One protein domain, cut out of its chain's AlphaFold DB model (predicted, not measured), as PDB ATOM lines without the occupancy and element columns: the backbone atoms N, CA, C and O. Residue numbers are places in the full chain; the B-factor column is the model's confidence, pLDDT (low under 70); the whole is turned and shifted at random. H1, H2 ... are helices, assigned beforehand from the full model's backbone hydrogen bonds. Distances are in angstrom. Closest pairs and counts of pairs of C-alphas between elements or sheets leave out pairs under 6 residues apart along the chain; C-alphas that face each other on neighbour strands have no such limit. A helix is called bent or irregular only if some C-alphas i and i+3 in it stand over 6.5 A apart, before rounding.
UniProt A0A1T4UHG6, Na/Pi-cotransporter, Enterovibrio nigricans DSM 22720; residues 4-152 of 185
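What this domain is: This is residues 4 to 152 of the 185 residues of the protein "Na/Pi-cotransporter" of Enterovibrio nigricans DSM 22720 (UniProt A0A1T4UHG6). Two helical lobes share the long bent helix H1: arm H1a lies side by side with H5, which packs on H4, while arm H1b packs on H2, whose folded-back arms pack on H3. The printed part has 149 residues, five named helices, H1 to H5, and no named strand: all helix. It is only just compact, close to loose, with a radius of gyration of the C-alphas of 17.2 A and spans of 54, 37 and 23 A.

How they stand to each other: By hydrogen bonds H1, residues 4 to 43, is one helix, but bent: C-alphas 31 and 34 are 8.1 A apart. H2, residues 47 to 75, is likewise one helix but bent, with C-alphas 60 and 63 9.5 A apart. H1a, residues 4 to 31, touches H5, residues 130 to 152, opposite ways at a shallow tilt of 22 degrees; the closest C-alphas, of Ser 20 and Gly 138, are 4.7 A apart. H1b, residues 34 to 43, and H2a, residues 47 to 60, form a hairpin. H2a touches H3, residues 82 to 102, closest at the C-alphas of Gly 54 and Ile 87, 4.2 A. H4, residues 109 to 123, and H5 form a hairpin. O i to N i+4 pairs are within hydrogen-bond range throughout H1a, H1b, H2a, H3, H4 and H5, and 8 of 9 in H2b, residues 63 to 75.

Where its parts are: H1a begins at C-alpha 4 (69.355, 58.051, 8.210) and is 40.2 A long; H5, 32.8 A, ends at C-alpha 152 (64.487, 65.862, 1.053).

The domain as a whole: The printed part has no cut and no long link; pLDDT is under 70 at 15 residues, among them 76 to 81.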
ATOM      1  N   THR A   4      69.811  57.623   6.883       83.50
ATOM      2  CA  THR A   4      69.355  58.051   8.210       83.50
ATOM      3  C   THR A   4      69.022  59.547   8.258       83.50
ATOM      4  O   THR A   4      68.016  59.932   8.845       83.50
ATOM      5  N   TYR A   5      69.816  60.402   7.603       85.44
ATOM      6  CA  TYR A   5      69.573  61.850   7.564       85.44
ATOM      7  C   TYR A   5      68.295  62.193   6.789       85.44
ATOM      8  O   TYR A   5      67.523  63.042   7.226       85.44
ATOM      9  N   ILE A   6      68.050  61.502   5.672       85.25
ATOM     10  CA  ILE A   6      66.831  61.655   4.861       85.25
ATOM     11  C   ILE A   6      65.604  61.265   5.695       85.25
ATOM     12  O   ILE A   6      64.633  62.016   5.752       85.25
ATOM     13  N   PHE A   7      65.679  60.139   6.411       86.38
ATOM     14  CA  PHE A   7      64.593  59.668   7.268       86.38
ATOM     15  C   PHE A   7      64.239  60.671   8.375       86.38
ATOM     16  O   PHE A   7      63.073  61.032   8.524       86.38
ATOM     17  N   PHE A   8      65.231  61.175   9.118       90.94
ATOM     18  CA  PHE A   8      64.981  62.158  10.176       90.94
ATOM     19  C   PHE A   8      64.479  63.505   9.642       90.94
ATOM     20  O   PHE A   8      63.624  64.110  10.285       90.94
ATOM     21  N   ASN A   9      64.947  63.966   8.478       89.56
ATOM     22  CA  ASN A   9      64.439  65.204   7.875       89.56
ATOM     23  C   ASN A   9      62.995  65.063   7.393       89.56
ATOM     24  O   ASN A   9      62.190  65.955   7.644       89.56
ATOM     25  N   LEU A  10      62.636  63.933   6.776       90.38
ATOM     26  CA  LEU A  10      61.246  63.648   6.414       90.38
ATOM     27  C   LEU A  10      60.351  63.590   7.651       90.38
ATOM     28  O   LEU A  10      59.309  64.241   7.690       90.38
ATOM     29  N   LEU A  11      60.769  62.855   8.681       93.25
ATOM     30  CA  LEU A  11      59.989  62.692   9.905       93.25
ATOM     31  C   LEU A  11      59.849  64.023  10.661       93.25
ATOM     32  O   LEU A  11      58.758  64.361  11.115       93.25
ATOM     33  N   GLY A  12      60.920  64.819  10.714       94.19
ATOM     34  CA  GLY A  12      60.912  66.177  11.255       94.19
ATOM     35  C   GLY A  12      60.020  67.128  10.455       94.19
ATOM     36  O   GLY A  12      59.225  67.855  11.047       94.19
ATOM     37  N   GLY A  13      60.082  67.080   9.123       93.56
ATOM     38  CA  GLY A  13      59.212  67.850   8.235       93.56
ATOM     39  C   GLY A  13      57.736  67.508   8.439       93.56
ATOM     40  O   GLY A  13      56.918  68.402   8.634       93.56
ATOM     41  N   VAL A  14      57.388  66.219   8.495       93.00
ATOM     42  CA  VAL A  14      56.011  65.767   8.762       93.00
ATOM     43  C   VAL A  14      55.548  66.195  10.156       93.00
ATOM     44  O   VAL A  14      54.453  66.741  10.292       93.00
ATOM     45  N   ALA A  15      56.373  66.011  11.191       95.50
ATOM     46  CA  ALA A  15      56.044  66.442  12.549       95.50
ATOM     47  C   ALA A  15      55.791  67.959  12.621       95.50
ATOM     48  O   ALA A  15      54.810  68.399  13.225       95.50
ATOM     49  N   LEU A  16      56.630  68.757  11.952       94.94
ATOM     50  CA  LEU A  16      56.487  70.211  11.878       94.94
ATOM     51  C   LEU A  16      55.222  70.611  11.109       94.94
ATOM     52  O   LEU A  16      54.517  71.527  11.536       94.94
ATOM     53  N   LEU A  17      54.881  69.900  10.031       92.50
ATOM     54  CA  LEU A  17      53.654  70.121   9.265       92.50
ATOM     55  C   LEU A  17      52.406  69.864  10.123       92.50
ATOM     56  O   LEU A  17      51.501  70.698  10.159       92.50
ATOM     57  N   LEU A  18      52.378  68.752  10.865       91.94
ATOM     58  CA  LEU A  18      51.272  68.398  11.764       91.94
ATOM     59  C   LEU A  18      51.128  69.384  12.933       91.94
ATOM     60  O   LEU A  18      50.014  69.792  13.279       91.94
ATOM     61  N   PHE A  19      52.249  69.810  13.522       94.06
ATOM     62  CA  PHE A  19      52.264  70.840  14.561       94.06
ATOM     63  C   PHE A  19      51.698  72.166  14.039       94.06
ATOM     64  O   PHE A  19      50.791  72.748  14.639       94.06
ATOM     65  N   SER A  20      52.185  72.610  12.881       91.69
ATOM     66  CA  SER A  20      51.766  73.860  12.240       91.69
ATOM     67  C   SER A  20      50.283  73.845  11.883       91.69
ATOM     68  O   SER A  20      49.576  74.821  12.130       91.69
ATOM     69  N   LEU A  21      49.784  72.713  11.381       89.50
ATOM     70  CA  LEU A  21      48.368  72.510  11.090       89.50
ATOM     71  C   LEU A  21      47.495  72.680  12.343       89.50
ATOM     72  O   LEU A  21      46.466  73.360  12.309       89.50
ATOM     73  N   THR A  22      47.922  72.091  13.459       89.19
ATOM     74  CA  THR A  22      47.211  72.203  14.741       89.19
ATOM     75  C   THR A  22      47.197  73.654  15.226       89.19
ATOM     76  O   THR A  22      46.138  74.175  15.585       89.19
ATOM     77  N   LEU A  23      48.338  74.344  15.136       90.88
ATOM     78  CA  LEU A  23      48.465  75.757  15.492       90.88
ATOM     79  C   LEU A  23      47.533  76.653  14.663       90.88
ATOM     80  O   LEU A  23      46.831  77.493  15.235       90.88
ATOM     81  N   VAL A  24      47.491  76.473  13.336       89.75
ATOM     82  CA  VAL A  24      46.589  77.228  12.448       89.75
ATOM     83  C   VAL A  24      45.140  76.968  12.841       89.75
ATOM     84  O   VAL A  24      44.409  77.918  13.115       89.75
ATOM     85  N   LYS A  25      44.733  75.698  12.942       85.81
ATOM     86  CA  LYS A  25      43.355  75.311  13.269       85.81
ATOM     87  C   LYS A  25      42.874  75.944  14.574       85.81
ATOM     88  O   LYS A  25      41.808  76.563  14.605       85.81
ATOM     89  N   GLU A  26      43.653  75.828  15.644       88.19
ATOM     90  CA  GLU A  26      43.299  76.427  16.931       88.19
ATOM     91  C   GLU A  26      43.221  77.951  16.861       88.19
ATOM     92  O   GLU A  26      42.313  78.561  17.428       88.19
ATOM     93  N   SER A  27      44.162  78.576  16.159       89.56
ATOM     94  CA  SER A  27      44.247  80.030  16.055       89.56
ATOM     95  C   SER A  27      43.100  80.610  15.224       89.56
ATOM     96  O   SER A  27      42.516  81.626  15.612       89.56
ATOM     97  N   VAL A  28      42.693  79.931  14.146       87.75
ATOM     98  CA  VAL A  28      41.498  80.274  13.361       87.75
ATOM     99  C   VAL A  28      40.241  80.130  14.212       87.75
ATOM    100  O   VAL A  28      39.407  81.038  14.219       87.75
ATOM    101  N   LEU A  29      40.096  79.039  14.969       86.31
ATOM    102  CA  LEU A  29      38.947  78.857  15.859       86.31
ATOM    103  C   LEU A  29      38.879  79.950  16.933       86.31
ATOM    104  O   LEU A  29      37.806  80.513  17.156       86.31
ATOM    105  N   LYS A  30      40.014  80.313  17.540       87.69
ATOM    106  CA  LYS A  30      40.106  81.405  18.523       87.69
ATOM    107  C   LYS A  30      39.784  82.774  17.899       87.69
ATOM    108  O   LYS A  30      39.047  83.554  18.498       87.69
ATOM    109  N   ALA A  31      40.266  83.065  16.687       87.19
ATOM    110  CA  ALA A  31      40.023  84.342  16.000       87.19
ATOM    111  C   ALA A  31      38.603  84.481  15.421       87.19
ATOM    112  O   ALA A  31      38.012  85.567  15.445       87.19
ATOM    113  N   PHE A  32      38.061  83.402  14.852       84.75
ATOM    114  CA  PHE A  32      36.889  83.449  13.975       84.75
ATOM    115  C   PHE A  32      35.732  82.546  14.411       84.75
ATOM    116  O   PHE A  32      34.639  82.709  13.874       84.75
ATOM    117  N   GLY A  33      35.891  81.657  15.397       81.44
ATOM    118  CA  GLY A  33      34.892  80.635  15.749       81.44
ATOM    119  C   GLY A  33      33.482  81.187  15.999       81.44
ATOM    120  O   GLY A  33      32.506  80.712  15.415       81.44
ATOM    121  N   GLY A  34      33.361  82.269  16.778       81.56
ATOM    122  CA  GLY A  34      32.068  82.925  17.022       81.56
ATOM    123  C   GLY A  34      31.449  83.563  15.769       81.56
ATOM    124  O   GLY A  34      30.227  83.533  15.591       81.56
ATOM    125  N   LYS A  35      32.276  84.109  14.866       83.75
ATOM    126  CA  LYS A  35      31.820  84.679  13.587       83.75
ATOM    127  C   LYS A  35      31.378  83.581  12.624       83.75
ATOM    128  O   LYS A  35      30.335  83.730  11.994       83.75
ATOM    129  N   ILE A  36      32.129  82.482  12.561       82.31
ATOM    130  CA  ILE A  36      31.828  81.320  11.725       82.31
ATOM    131  C   ILE A  36      30.489  80.716  12.142       82.31
ATOM    132  O   ILE A  36      29.609  80.587  11.298       82.31
ATOM    133  N   ARG A  37      30.266  80.478  13.443       78.19
ATOM    134  CA  ARG A  37      28.995  79.936  13.951       78.19
ATOM    135  C   ARG A  37      27.791  80.825  13.606       78.19
ATOM    136  O   ARG A  37      26.767  80.323  13.151       78.19
ATOM    137  N   ARG A  38      27.914  82.154  13.750       81.12
ATOM    138  CA  ARG A  38      26.856  83.103  13.336       81.12
ATOM    139  C   ARG A  38      26.668  83.185  11.824       81.12
ATOM    140  O   ARG A  38      25.572  83.506  11.369       81.12
ATOM    141  N   SER A  39      27.736  83.018  11.049       78.50
ATOM    142  CA  SER A  39      27.660  83.028   9.588       78.50
ATOM    143  C   SER A  39      26.941  81.778   9.094       78.50
ATOM    144  O   SER A  39      26.012  81.891   8.308       78.50
ATOM    145  N   LEU A  40      27.286  80.614   9.649       75.00
ATOM    146  CA  LEU A  40      26.688  79.325   9.312       75.00
ATOM    147  C   LEU A  40      25.179  79.308   9.598       75.00
ATOM    148  O   LEU A  40      24.404  78.923   8.731       75.00
ATOM    149  N   GLY A  41      24.747  79.859  10.740       75.31
ATOM    150  CA  GLY A  41      23.319  80.011  11.052       75.31
ATOM    151  C   GLY A  41      22.557  80.935  10.089       75.31
ATOM    152  O   GLY A  41      21.396  80.689   9.789       75.31
ATOM    153  N   ARG A  42      23.202  81.979   9.548       75.75
ATOM    154  CA  ARG A  42      22.586  82.891   8.561       75.75
ATOM    155  C   ARG A  42      22.671  82.376   7.124       75.75
ATOM    156  O   ARG A  42      21.887  82.793   6.275       75.75
ATOM    157  N   ALA A  43      23.625  81.496   6.841       73.44
ATOM    158  CA  ALA A  43      23.856  80.946   5.515       73.44
ATOM    159  C   ALA A  43      22.758  79.958   5.093       73.44
ATOM    160  O   ALA A  43      22.528  79.778   3.901       73.44
ATOM    161  N   VAL A  44      22.020  79.383   6.049       70.38
ATOM    162  CA  VAL A  44      20.927  78.442   5.762       70.38
ATOM    163  C   VAL A  44      19.773  79.085   4.986       70.38
ATOM    164  O   VAL A  44      19.113  78.402   4.205       70.38
ATOM    165  N   PHE A  45      19.600  80.405   5.071       71.56
ATOM    166  CA  PHE A  45      18.541  81.127   4.360       71.56
ATOM    167  C   PHE A  45      18.822  81.371   2.864       71.56
ATOM    168  O   PHE A  45      17.964  81.901   2.165       71.56
ATOM    169  N   SER A  46      20.008  81.028   2.338       79.38
ATOM    170  CA  SER A  46      20.327  81.218   0.913       79.38
ATOM    171  C   SER A  46      21.415  80.262   0.423       79.38
ATOM    172  O   SER A  46      22.521  80.254   0.957       79.38
ATOM    173  N   ARG A  47      21.141  79.528  -0.666       80.44
ATOM    174  CA  ARG A  47      22.060  78.538  -1.268       80.44
ATOM    175  C   ARG A  47      23.423  79.132  -1.648       80.44
ATOM    176  O   ARG A  47      24.453  78.532  -1.366       80.44
ATOM    177  N   TRP A  48      23.443  80.339  -2.216       84.06
ATOM    178  CA  TRP A  48      24.685  81.016  -2.608       84.06
ATOM    179  C   TRP A  48      25.527  81.449  -1.404       84.06
ATOM    180  O   TRP A  48      26.747  81.302  -1.407       84.06
ATOM    181  N   ARG A  49      24.876  81.939  -0.340       82.81
ATOM    182  CA  ARG A  49      25.571  82.286   0.911       82.81
ATOM    183  C   ARG A  49      26.087  81.035   1.618       82.81
ATOM    184  O   ARG A  49      27.205  81.053   2.116       82.81
ATOM    185  N   ALA A  50      25.306  79.960   1.619       81.38
ATOM    186  CA  ALA A  50      25.705  78.637   2.087       81.38
ATOM    187  C   ALA A  50      26.979  78.136   1.394       81.38
ATOM    188  O   ALA A  50      27.950  77.820   2.080       81.38
ATOM    189  N   PHE A  51      27.019  78.165   0.062       84.38
ATOM    190  CA  PHE A  51      28.212  77.799  -0.702       84.38
ATOM    191  C   PHE A  51      29.436  78.646  -0.325       84.38
ATOM    192  O   PHE A  51      30.479  78.102   0.032       84.38
ATOM    193  N   GLY A  52      29.300  79.977  -0.322       85.81
ATOM    194  CA  GLY A  52      30.411  80.874   0.017       85.81
ATOM    195  C   GLY A  52      30.921  80.697   1.451       85.81
ATOM    196  O   GLY A  52      32.125  80.765   1.697       85.81
ATOM    197  N   VAL A  53      30.024  80.425   2.405       83.12
ATOM    198  CA  VAL A  53      30.416  80.123   3.788       83.12
ATOM    199  C   VAL A  53      31.131  78.779   3.874       83.12
ATOM    200  O   VAL A  53      32.141  78.715   4.565       83.12
ATOM    201  N   GLY A  54      30.681  77.743   3.164       80.75
ATOM    202  CA  GLY A  54      31.377  76.451   3.102       80.75
ATOM    203  C   GLY A  54      32.789  76.568   2.545       80.75
ATOM    204  O   GLY A  54      33.738  76.096   3.166       80.75
ATOM    205  N   LEU A  55      32.934  77.301   1.441       84.56
ATOM    206  CA  LEU A  55      34.227  77.570   0.818       84.56
ATOM    207  C   LEU A  55      35.170  78.306   1.775       84.56
ATOM    208  O   LEU A  55      36.292  77.857   2.005       84.56
ATOM    209  N   GLY A  56      34.712  79.405   2.382       83.69
ATOM    210  CA  GLY A  56      35.532  80.187   3.309       83.69
ATOM    211  C   GLY A  56      35.882  79.426   4.590       83.69
ATOM    212  O   GLY A  56      37.013  79.493   5.062       83.69
ATOM    213  N   VAL A  57      34.927  78.677   5.146       81.31
ATOM    214  CA  VAL A  57      35.137  77.867   6.351       81.31
ATOM    215  C   VAL A  57      36.157  76.769   6.091       81.31
ATOM    216  O   VAL A  57      37.076  76.632   6.889       81.31
ATOM    217  N   THR A  58      36.057  76.029   4.990       83.69
ATOM    218  CA  THR A  58      37.001  74.939   4.701       83.69
ATOM    219  C   THR A  58      38.383  75.446   4.329       83.69
ATOM    220  O   THR A  58      39.370  74.881   4.796       83.69
ATOM    221  N   CYS A  59      38.462  76.553   3.588       79.25
ATOM    222  CA  CYS A  59      39.733  77.207   3.283       79.25
ATOM    223  C   CYS A  59      40.486  77.628   4.562       79.25
ATOM    224  O   CYS A  59      41.709  77.565   4.612       79.25
ATOM    225  N   LEU A  60      39.758  78.003   5.623       76.00
ATOM    226  CA  LEU A  60      40.349  78.441   6.890       76.00
ATOM    227  C   LEU A  60      40.546  77.322   7.923       76.00
ATOM    228  O   LEU A  60      41.515  77.348   8.673       76.00
ATOM    229  N   LEU A  61      39.607  76.384   8.038       74.06
ATOM    230  CA  LEU A  61      39.540  75.429   9.151       74.06
ATOM    231  C   LEU A  61      39.900  73.984   8.781       74.06
ATOM    232  O   LEU A  61      40.049  73.159   9.693       74.06
ATOM    233  N   GLN A  62      40.045  73.700   7.484       71.25
ATOM    234  CA  GLN A  62      40.350  72.391   6.902       71.25
ATOM    235  C   GLN A  62      39.341  71.275   7.281       71.25
ATOM    236  O   GLN A  62      38.503  71.416   8.180       71.25
ATOM    237  N   SER A  63      39.373  70.165   6.535       70.44
ATOM    238  CA  SER A  63      38.266  69.204   6.361       70.44
ATOM    239  C   SER A  63      37.544  68.741   7.638       70.44
ATOM    240  O   SER A  63      36.323  68.740   7.658       70.44
ATOM    241  N   SER A  64      38.234  68.405   8.732       67.94
ATOM    242  CA  SER A  64      37.592  67.825   9.934       67.94
ATOM    243  C   SER A  64      36.802  68.824  10.790       67.94
ATOM    244  O   SER A  64      35.820  68.469  11.443       67.94
ATOM    245  N   THR A  65      37.216  70.089  10.804       67.69
ATOM    246  CA  THR A  65      36.605  71.121  11.655       67.69
ATOM    247  C   THR A  65      35.380  71.736  10.987       67.69
ATOM    248  O   THR A  65      34.392  72.044  11.656       67.69
ATOM    249  N   ALA A  66      35.433  71.891   9.661       65.44
ATOM    250  CA  ALA A  66      34.300  72.332   8.860       65.44
ATOM    251  C   ALA A  66      33.107  71.377   9.032       65.44
ATOM    252  O   ALA A  66      31.994  71.832   9.296       65.44
ATOM    253  N   THR A  67      33.357  70.062   9.009       68.06
ATOM    254  CA  THR A  67      32.329  69.027   9.200       68.06
ATOM    255  C   THR A  67      31.705  69.070  10.592       68.06
ATOM    256  O   THR A  67      30.489  68.970  10.714       68.06
ATOM    257  N   ALA A  68      32.495  69.290  11.650       71.56
ATOM    258  CA  ALA A  68      31.967  69.409  13.012       71.56
ATOM    259  C   ALA A  68      31.041  70.630  13.174       71.56
ATOM    260  O   ALA A  68      29.982  70.548  13.800       71.56
ATOM    261  N   LEU A  69      31.408  71.764  12.571       70.56
ATOM    262  CA  LEU A  69      30.584  72.976  12.581       70.56
ATOM    263  C   LEU A  69      29.315  72.811  11.740       70.56
ATOM    264  O   LEU A  69      28.245  73.269  12.141       70.56
ATOM    265  N   LEU A  70      29.424  72.123  10.605       71.25
ATOM    266  CA  LEU A  70      28.300  71.734   9.762       71.25
ATOM    267  C   LEU A  70      27.314  70.829  10.498       71.25
ATOM    268  O   LEU A  70      26.129  71.150  10.555       71.25
ATOM    269  N   ALA A  71      27.803  69.755  11.120       70.75
ATOM    270  CA  ALA A  71      26.997  68.839  11.922       70.75
ATOM    271  C   ALA A  71      26.302  69.575  13.079       70.75
ATOM    272  O   ALA A  71      25.102  69.418  13.278       70.75
ATOM    273  N   SER A  72      27.021  70.462  13.776       70.44
ATOM    274  CA  SER A  72      26.460  71.342  14.812       70.44
ATOM    275  C   SER A  72      25.351  72.262  14.279       70.44
ATOM    276  O   SER A  72      24.343  72.470  14.954       70.44
ATOM    277  N   SER A  73      25.532  72.838  13.090       68.88
ATOM    278  CA  SER A  73      24.555  73.745  12.477       68.88
ATOM    279  C   SER A  73      23.302  73.013  12.008       68.88
ATOM    280  O   SER A  73      22.206  73.554  12.144       68.88
ATOM    281  N   LEU A  74      23.462  71.804  11.466       70.12
ATOM    282  CA  LEU A  74      22.367  70.938  11.030       70.12
ATOM    283  C   LEU A  74      21.579  70.395  12.228       70.12
ATOM    284  O   LEU A  74      20.352  70.463  12.221       70.12
ATOM    285  N   ALA A  75      22.268  69.958  13.287       70.00
ATOM    286  CA  ALA A  75      21.639  69.513  14.532       70.00
ATOM    287  C   ALA A  75      20.779  70.613  15.177       70.00
ATOM    288  O   ALA A  75      19.694  70.337  15.679       70.00
ATOM    289  N   ASN A  76      21.218  71.875  15.108       67.69
ATOM    290  CA  ASN A  76      20.469  73.015  15.644       67.69
ATOM    291  C   ASN A  76      19.247  73.435  14.808       67.69
ATOM    292  O   ASN A  76      18.438  74.217  15.300       67.69
ATOM    293  N   GLN A  77      19.133  73.001  13.550       64.19
ATOM    294  CA  GLN A  77      18.107  73.491  12.615       64.19
ATOM    295  C   GLN A  77      17.132  72.404  12.147       64.19
ATOM    296  O   GLN A  77      16.239  72.678  11.351       64.19
ATOM    297  N   GLY A  78      17.257  71.184  12.670       60.75
ATOM    298  CA  GLY A  78      16.215  70.161  12.614       60.75
ATOM    299  C   GLY A  78      16.005  69.452  11.274       60.75
ATOM    300  O   GLY A  78      15.466  68.358  11.311       60.75
ATOM    301  N   LEU A  79      16.441  69.979  10.121       54.22
ATOM    302  CA  LEU A  79      16.322  69.317   8.808       54.22
ATOM    303  C   LEU A  79      17.431  69.761   7.835       54.22
ATOM    304  O   LEU A  79      17.710  70.950   7.674       54.22
ATOM    305  N   ALA A  80      18.028  68.795   7.130       62.94
ATOM    306  CA  ALA A  80      19.024  69.014   6.082       62.94
ATOM    307  C   ALA A  80      18.384  69.654   4.836       62.94
ATOM    308  O   ALA A  80      17.832  68.989   3.965       62.94
ATOM    309  N   THR A  81      18.435  70.983   4.770       69.44
ATOM    310  CA  THR A  81      17.925  71.781   3.646       69.44
ATOM    311  C   THR A  81      18.932  71.801   2.486       69.44
ATOM    312  O   THR A  81      20.124  71.588   2.697       69.44
ATOM    313  N   ALA A  82      18.504  72.163   1.268       75.25
ATOM    314  CA  ALA A  82      19.373  72.397   0.096       75.25
ATOM    315  C   ALA A  82      20.603  73.295   0.380       75.25
ATOM    316  O   ALA A  82      21.627  73.202  -0.293       75.25
ATOM    317  N   SER A  83      20.521  74.151   1.399       75.50
ATOM    318  CA  SER A  83      21.634  74.960   1.893       75.50
ATOM    319  C   SER A  83      22.764  74.122   2.512       75.50
ATOM    320  O   SER A  83      23.921  74.476   2.342       75.50
ATOM    321  N   GLY A  84      22.480  72.994   3.170       76.69
ATOM    322  CA  GLY A  84      23.504  72.085   3.705       76.69
ATOM    323  C   GLY A  84      24.357  71.444   2.606       76.69
ATOM    324  O   GLY A  84      25.582  71.459   2.700       76.69
ATOM    325  N   LEU A  85      23.718  70.986   1.520       79.81
ATOM    326  CA  LEU A  85      24.413  70.487   0.325       79.81
ATOM    327  C   LEU A  85      25.268  71.579  -0.328       79.81
ATOM    328  O   LEU A  85      26.397  71.317  -0.726       79.81
ATOM    329  N   ALA A  86      24.770  72.816  -0.386       83.12
ATOM    330  CA  ALA A  86      25.546  73.937  -0.905       83.12
ATOM    331  C   ALA A  86      26.783  74.246  -0.039       83.12
ATOM    332  O   ALA A  86      27.841  74.526  -0.594       83.12
ATOM    333  N   ILE A  87      26.688  74.158   1.297       80.62
ATOM    334  CA  ILE A  87      27.860  74.319   2.177       80.62
ATOM    335  C   ILE A  87      28.872  73.187   1.941       80.62
ATOM    336  O   ILE A  87      30.065  73.469   1.862       80.62
ATOM    337  N   LEU A  88      28.417  71.936   1.799       81.12
ATOM    338  CA  LEU A  88      29.294  70.792   1.523       81.12
ATOM    339  C   LEU A  88      30.013  70.939   0.172       81.12
ATOM    340  O   LEU A  88      31.232  70.839   0.115       81.12
ATOM    341  N   LEU A  89      29.283  71.306  -0.885       85.44
ATOM    342  CA  LEU A  89      29.870  71.603  -2.197       85.44
ATOM    343  C   LEU A  89      30.900  72.740  -2.124       85.44
ATOM    344  O   LEU A  89      31.964  72.657  -2.733       85.44
ATOM    345  N   GLY A  90      30.608  73.797  -1.361       84.50
ATOM    346  CA  GLY A  90      31.563  74.881  -1.123       84.50
ATOM    347  C   GLY A  90      32.815  74.399  -0.396       84.50
ATOM    348  O   GLY A  90      33.923  74.805  -0.744       84.50
ATOM    349  N   ALA A  91      32.652  73.511   0.584       83.00
ATOM    350  CA  ALA A  91      33.751  72.919   1.331       83.00
ATOM    351  C   ALA A  91      34.673  72.064   0.446       83.00
ATOM    352  O   ALA A  91      35.894  72.220   0.525       83.00
ATOM    353  N   ASP A  92      34.117  71.218  -0.418       84.75
ATOM    354  CA  ASP A  92      34.905  70.377  -1.325       84.75
ATOM    355  C   ASP A  92      35.684  71.226  -2.335       84.75
ATOM    356  O   ASP A  92      36.901  71.082  -2.456       84.75
ATOM    357  N   VAL A  93      35.023  72.213  -2.956       85.81
ATOM    358  CA  VAL A  93      35.687  73.173  -3.854       85.81
ATOM    359  C   VAL A  93      36.784  73.948  -3.120       85.81
ATOM    360  O   VAL A  93      37.876  74.141  -3.656       85.81
ATOM    361  N   GLY A  94      36.531  74.364  -1.876       83.31
ATOM    362  CA  GLY A  94      37.527  75.024  -1.032       83.31
ATOM    363  C   GLY A  94      38.763  74.153  -0.794       83.31
ATOM    364  O   GLY A  94      39.885  74.650  -0.877       83.31
ATOM    365  N   THR A  95      38.576  72.852  -0.565       81.75
ATOM    366  CA  THR A  95      39.682  71.900  -0.377       81.75
ATOM    367  C   THR A  95      40.522  71.768  -1.646       81.75
ATOM    368  O   THR A  95      41.751  71.838  -1.579       81.75
ATOM    369  N   THR A  96      39.880  71.655  -2.811       85.12
ATOM    370  CA  THR A  96      40.576  71.604  -4.104       85.12
ATOM    371  C   THR A  96      41.338  72.896  -4.393       85.12
ATOM    372  O   THR A  96      42.474  72.843  -4.861       85.12
ATOM    373  N   LEU A  97      40.755  74.058  -4.081       83.56
ATOM    374  CA  LEU A  97      41.425  75.350  -4.238       83.56
ATOM    375  C   LEU A  97      42.676  75.445  -3.362       83.56
ATOM    376  O   LEU A  97      43.729  75.825  -3.866       83.56
ATOM    377  N   VAL A  98      42.594  75.055  -2.087       81.56
ATOM    378  CA  VAL A  98      43.764  75.036  -1.192       81.56
ATOM    379  C   VAL A  98      44.836  74.083  -1.720       81.56
ATOM    380  O   VAL A  98      45.996  74.473  -1.816       81.56
ATOM    381  N   ALA A  99      44.464  72.866  -2.133       81.19
ATOM    382  CA  ALA A  99      45.405  71.902  -2.705       81.19
ATOM    383  C   ALA A  99      46.090  72.439  -3.974       81.19
ATOM    384  O   ALA A  99      47.305  72.309  -4.139       81.19
ATOM    385  N   LYS A 100      45.328  73.106  -4.851       82.75
ATOM    386  CA  LYS A 100      45.868  73.731  -6.060       82.75
ATOM    387  C   LYS A 100      46.819  74.873  -5.725       82.75
ATOM    388  O   LYS A 100      47.875  74.967  -6.343       82.75
ATOM    389  N   VAL A 101      46.469  75.706  -4.741       79.19
ATOM    390  CA  VAL A 101      47.332  76.794  -4.272       79.19
ATOM    391  C   VAL A 101      48.659  76.237  -3.763       79.19
ATOM    392  O   VAL A 101      49.702  76.706  -4.196       79.19
ATOM    393  N   LEU A 102      48.626  75.185  -2.941       73.44
ATOM    394  CA  LEU A 102      49.822  74.528  -2.397       73.44
ATOM    395  C   LEU A 102      50.720  73.868  -3.458       73.44
ATOM    396  O   LEU A 102      51.861  73.540  -3.156       73.44
ATOM    397  N   THR A 103      50.225  73.673  -4.683       74.88
ATOM    398  CA  THR A 103      51.026  73.153  -5.804       74.88
ATOM    399  C   THR A 103      51.874  74.248  -6.470       74.88
ATOM    400  O   THR A 103      52.815  73.932  -7.192       74.88
ATOM    401  N   PHE A 104      51.557  75.533  -6.268       77.75
ATOM    402  CA  PHE A 104      52.395  76.624  -6.773       77.75
ATOM    403  C   PHE A 104      53.688  76.754  -5.963       77.75
ATOM    404  O   PHE A 104      53.729  76.421  -4.779       77.75
ATOM    405  N   ASP A 105      54.731  77.304  -6.591       74.06
ATOM    406  CA  ASP A 105      55.989  77.593  -5.909       74.06
ATOM    407  C   ASP A 105      55.807  78.760  -4.921       74.06
ATOM    408  O   ASP A 105      55.866  79.946  -5.253       74.06
ATOM    409  N   LEU A 106      55.496  78.387  -3.683       75.44
ATOM    410  CA  LEU A 106      55.232  79.273  -2.551       75.44
ATOM    411  C   LEU A 106      56.488  79.512  -1.703       75.44
ATOM    412  O   LEU A 106      56.395  80.102  -0.624       75.44
ATOM    413  N   SER A 107      57.660  79.090  -2.186       72.19
ATOM    414  CA  SER A 107      58.937  79.198  -1.467       72.19
ATOM    415  C   SER A 107      59.250  80.639  -1.049       72.19
ATOM    416  O   SER A 107      59.746  80.883   0.048       72.19
ATOM    417  N   TRP A 108      58.875  81.620  -1.877       77.06
ATOM    418  CA  TRP A 108      59.039  83.047  -1.580       77.06
ATOM    419  C   TRP A 108      58.029  83.589  -0.551       77.06
ATOM    420  O   TRP A 108      58.295  84.588   0.119       77.06
ATOM    421  N   LEU A 109      56.879  82.926  -0.393       79.38
ATOM    422  CA  LEU A 109      55.814  83.321   0.531       79.38
ATOM    423  C   LEU A 109      56.113  82.881   1.972       79.38
ATOM    424  O   LEU A 109      55.705  83.551   2.921       79.38
ATOM    425  N   GLN A 110      56.859  81.784   2.138       82.00
ATOM    426  CA  GLN A 110      57.254  81.226   3.434       82.00
ATOM    427  C   GLN A 110      57.873  82.269   4.391       82.00
ATOM    428  O   GLN A 110      57.331  82.454   5.487       82.00
ATOM    429  N   PRO A 111      58.977  82.967   4.043       82.31
ATOM    430  CA  PRO A 111      59.599  83.925   4.959       82.31
ATOM    431  C   PRO A 111      58.685  85.121   5.245       82.31
ATOM    432  O   PRO A 111      58.671  85.628   6.366       82.31
ATOM    433  N   LEU A 112      57.870  85.537   4.271       86.81
ATOM    434  CA  LEU A 112      56.934  86.647   4.429       86.81
ATOM    435  C   LEU A 112      55.871  86.333   5.494       86.81
ATOM    436  O   LEU A 112      55.629  87.150   6.385       86.81
ATOM    437  N   PHE A 113      55.274  85.139   5.447       85.38
ATOM    438  CA  PHE A 113      54.282  84.694   6.432       85.38
ATOM    439  C   PHE A 113      54.871  84.548   7.838       85.38
ATOM    440  O   PHE A 113      54.237  84.961   8.811       85.38
ATOM    441  N   LEU A 114      56.099  84.033   7.955       86.62
ATOM    442  CA  LEU A 114      56.786  83.923   9.244       86.62
ATOM    443  C   LEU A 114      57.081  85.296   9.855       86.62
ATOM    444  O   LEU A 114      56.723  85.542  11.006       86.62
ATOM    445  N   ILE A 115      57.689  86.206   9.087       87.75
ATOM    446  CA  ILE A 115      58.068  87.539   9.575       87.75
ATOM    447  C   ILE A 115      56.820  88.328   9.974       87.75
ATOM    448  O   ILE A 115      56.727  88.831  11.094       87.75
ATOM    449  N   THR A 116      55.828  88.400   9.086       86.44
ATOM    450  CA  THR A 116      54.589  89.144   9.358       86.44
ATOM    451  C   THR A 116      53.794  88.523  10.505       86.44
ATOM    452  O   THR A 116      53.309  89.253  11.370       86.44
ATOM    453  N   GLY A 117      53.720  87.190  10.579       83.44
ATOM    454  CA  GLY A 117      53.067  86.466  11.668       83.44
ATOM    455  C   GLY A 117      53.700  86.755  13.029       83.44
ATOM    456  O   GLY A 117      52.988  87.098  13.976       83.44
ATOM    457  N   ILE A 118      55.034  86.691  13.120       85.25
ATOM    458  CA  ILE A 118      55.778  86.988  14.354       85.25
ATOM    459  C   ILE A 118      55.618  88.460  14.740       85.25
ATOM    460  O   ILE A 118      55.369  88.749  15.906       85.25
ATOM    461  N   ILE A 119      55.702  89.395  13.789       87.12
ATOM    462  CA  ILE A 119      55.502  90.825  14.071       87.12
ATOM    463  C   ILE A 119      54.094  91.063  14.633       87.12
ATOM    464  O   ILE A 119      53.937  91.671  15.690       87.12
ATOM    465  N   VAL A 120      53.055  90.534  13.983       83.75
ATOM    466  CA  VAL A 120      51.669  90.698  14.448       83.75
ATOM    467  C   VAL A 120      51.459  90.064  15.826       83.75
ATOM    468  O   VAL A 120      50.717  90.626  16.636       83.75
ATOM    469  N   MET A 121      52.110  88.930  16.106       79.56
ATOM    470  CA  MET A 121      52.029  88.241  17.397       79.56
ATOM    471  C   MET A 121      52.782  88.980  18.513       79.56
ATOM    472  O   MET A 121      52.286  89.032  19.637       79.56
ATOM    473  N   SER A 122      53.945  89.562  18.209       78.06
ATOM    474  CA  SER A 122      54.851  90.176  19.191       78.06
ATOM    475  C   SER A 122      54.531  91.642  19.494       78.06
ATOM    476  O   SER A 122      54.709  92.082  20.627       78.06
ATOM    477  N   PHE A 123      54.037  92.413  18.519       74.62
ATOM    478  CA  PHE A 123      53.791  93.854  18.692       74.62
ATOM    479  C   PHE A 123      52.388  94.185  19.221       74.62
ATOM    480  O   PHE A 123      52.164  95.275  19.749       74.62
ATOM    481  N   ASN A 124      51.433  93.255  19.144       69.19
ATOM    482  CA  ASN A 124      50.085  93.475  19.665       69.19
ATOM    483  C   ASN A 124      49.923  92.910  21.081       69.19
ATOM    484  O   ASN A 124      49.647  91.729  21.263       69.19
ATOM    485  N   LYS A 125      49.959  93.786  22.093       58.62
ATOM    486  CA  LYS A 125      49.629  93.437  23.495       58.62
ATOM    487  C   LYS A 125      48.153  93.062  23.715       58.62
ATOM    488  O   LYS A 125      47.788  92.579  24.781       58.62
ATOM    489  N   LYS A 126      47.280  93.311  22.733       63.75
ATOM    490  CA  LYS A 126      45.851  92.980  22.817       63.75
ATOM    491  C   LYS A 126      45.634  91.511  22.440       63.75
ATOM    492  O   LYS A 126      45.790  91.151  21.274       63.75
ATOM    493  N   GLU A 127      45.146  90.722  23.400       68.38
ATOM    494  CA  GLU A 127      44.711  89.312  23.265       68.38
ATOM    495  C   GLU A 127      43.895  89.032  21.986       68.38
ATOM    496  O   GLU A 127      43.992  87.965  21.390       68.38
ATOM    497  N   LYS A 128      43.138  90.020  21.492       71.75
ATOM    498  CA  LYS A 128      42.273  89.900  20.309       71.75
ATOM    499  C   LYS A 128      43.008  89.640  18.983       71.75
ATOM    500  O   LYS A 128      42.429  89.012  18.102       71.75
ATOM    501  N   HIS A 129      44.235  90.141  18.801       78.44
ATOM    502  CA  HIS A 129      44.966  90.029  17.521       78.44
ATOM    503  C   HIS A 129      46.032  88.936  17.524       78.44
ATOM    504  O   HIS A 129      46.474  88.499  16.462       78.44
ATOM    505  N   ARG A 130      46.399  88.449  18.709       83.00
ATOM    506  CA  ARG A 130      47.379  87.382  18.890       83.00
ATOM    507  C   ARG A 130      47.049  86.108  18.092       83.00
ATOM    508  O   ARG A 130      47.962  85.587  17.452       83.00
ATOM    509  N   PRO A 131      45.783  85.638  18.013       87.19
ATOM    510  CA  PRO A 131      45.463  84.460  17.214       87.19
ATOM    511  C   PRO A 131      45.625  84.712  15.708       87.19
ATOM    512  O   PRO A 131      45.960  83.795  14.977       87.19
ATOM    513  N   ILE A 132      45.461  85.949  15.224       86.94
ATOM    514  CA  ILE A 132      45.675  86.279  13.803       86.94
ATOM    515  C   ILE A 132      47.163  86.171  13.445       86.94
ATOM    516  O   ILE A 132      47.501  85.600  12.411       86.94
ATOM    517  N   GLY A 133      48.054  86.652  14.320       87.19
ATOM    518  CA  GLY A 133      49.499  86.466  14.151       87.19
ATOM    519  C   GLY A 133      49.896  84.987  14.163       87.19
ATOM    520  O   GLY A 133      50.647  84.545  13.298       87.19
ATOM    521  N   ALA A 134      49.314  84.199  15.073       89.12
ATOM    522  CA  ALA A 134      49.561  82.761  15.169       89.12
ATOM    523  C   ALA A 134      49.107  81.971  13.923       89.12
ATOM    524  O   ALA A 134      49.776  81.012  13.547       89.12
ATOM    525  N   ILE A 135      48.035  82.399  13.235       90.06
ATOM    526  CA  ILE A 135      47.659  81.846  11.918       90.06
ATOM    527  C   ILE A 135      48.780  82.092  10.905       90.06
ATOM    528  O   ILE A 135      49.181  81.164  10.211       90.06
ATOM    529  N   GLY A 136      49.308  83.319  10.841       89.81
ATOM    530  CA  GLY A 136      50.397  83.668   9.925       89.81
ATOM    531  C   GLY A 136      51.665  82.849  10.177       89.81
ATOM    532  O   GLY A 136      52.225  82.278   9.244       89.81
ATOM    533  N   VAL A 137      52.061  82.710  11.448       91.56
ATOM    534  CA  VAL A 137      53.199  81.864  11.848       91.56
ATOM    535  C   VAL A 137      52.959  80.407  11.467       91.56
ATOM    536  O   VAL A 137      53.829  79.790  10.862       91.56
ATOM    537  N   GLY A 138      51.781  79.862  11.776       91.06
ATOM    538  CA  GLY A 138      51.442  78.483  11.442       91.06
ATOM    539  C   GLY A 138      51.463  78.213   9.933       91.06
ATOM    540  O   GLY A 138      52.019  77.207   9.512       91.06
ATOM    541  N   LEU A 139      50.947  79.131   9.107       89.56
ATOM    542  CA  LEU A 139      51.027  79.016   7.644       89.56
ATOM    543  C   LEU A 139      52.476  79.086   7.141       89.56
ATOM    544  O   LEU A 139      52.869  78.291   6.292       89.56
ATOM    545  N   GLY A 140      53.291  79.986   7.696       90.25
ATOM    546  CA  GLY A 140      54.711  80.081   7.358       90.25
ATOM    547  C   GLY A 140      55.498  78.816   7.720       90.25
ATOM    548  O   GLY A 140      56.298  78.335   6.919       90.25
ATOM    549  N   LEU A 141      55.229  78.233   8.892       92.19
ATOM    550  CA  LEU A 141      55.824  76.965   9.318       92.19
ATOM    551  C   LEU A 141      55.329  75.787   8.467       92.19
ATOM    552  O   LEU A 141      56.122  74.917   8.125       92.19
ATOM    553  N   MET A 142      54.057  75.777   8.063       90.75
ATOM    554  CA  MET A 142      53.505  74.757   7.166       90.75
ATOM    555  C   MET A 142      54.204  74.763   5.799       90.75
ATOM    556  O   MET A 142      54.564  73.700   5.297       90.75
ATOM    557  N   LEU A 143      54.444  75.946   5.219       89.06
ATOM    558  CA  LEU A 143      55.193  76.083   3.962       89.06
ATOM    559  C   LEU A 143      56.658  75.649   4.117       89.06
ATOM    560  O   LEU A 143      57.172  74.939   3.256       89.06
ATOM    561  N   LEU A 144      57.307  76.008   5.230       90.56
ATOM    562  CA  LEU A 144      58.664  75.548   5.545       90.56
ATOM    563  C   LEU A 144      58.724  74.017   5.654       90.56
ATOM    564  O   LEU A 144      59.621  73.392   5.096       90.56
ATOM    565  N   ALA A 145      57.756  73.408   6.341       91.75
ATOM    566  CA  ALA A 145      57.656  71.958   6.469       91.75
ATOM    567  C   ALA A 145      57.548  71.280   5.101       91.75
ATOM    568  O   ALA A 145      58.236  70.296   4.832       91.75
ATOM    569  N   LEU A 146      56.701  71.834   4.229       88.88
ATOM    570  CA  LEU A 146      56.519  71.343   2.871       88.88
ATOM    571  C   LEU A 146      57.819  71.450   2.064       88.88
ATOM    572  O   LEU A 146      58.187  70.492   1.391       88.88
ATOM    573  N   ASN A 147      58.550  72.561   2.181       88.25
ATOM    574  CA  ASN A 147      59.845  72.731   1.521       88.25
ATOM    575  C   ASN A 147      60.879  71.694   1.997       88.25
ATOM    576  O   ASN A 147      61.557  71.091   1.165       88.25
ATOM    577  N   ILE A 148      60.947  71.407   3.305       88.81
ATOM    578  CA  ILE A 148      61.820  70.356   3.863       88.81
ATOM    579  C   ILE A 148      61.453  68.986   3.282       88.81
ATOM    580  O   ILE A 148      62.334  68.249   2.843       88.81
ATOM    581  N   ILE A 149      60.161  68.646   3.242       89.62
ATOM    582  CA  ILE A 149      59.686  67.363   2.703       89.62
ATOM    583  C   ILE A 149      60.044  67.235   1.218       89.62
ATOM    584  O   ILE A 149      60.577  66.204   0.807       89.62
ATOM    585  N   VAL A 150      59.779  68.270   0.416       85.50
ATOM    586  CA  VAL A 150      60.012  68.253  -1.036       85.50
ATOM    587  C   VAL A 150      61.506  68.179  -1.355       85.50
ATOM    588  O   VAL A 150      61.916  67.280  -2.085       85.50
ATOM    589  N   SER A 151      62.327  69.042  -0.750       85.06
ATOM    590  CA  SER A 151      63.783  69.064  -0.974       85.06
ATOM    591  C   SER A 151      64.485  67.790  -0.489       85.06
ATOM    592  O   SER A 151      65.451  67.336  -1.096       85.06
ATOM    593  N   THR A 152      63.971  67.153   0.569       85.19
ATOM    594  CA  THR A 152      64.487  65.862   1.053       85.19
ATOM    595  C   THR A 152      64.066  64.693   0.150       85.19
ATOM    596  O   THR A 152      64.781  63.693   0.067       85.19
TER     597      THR A 152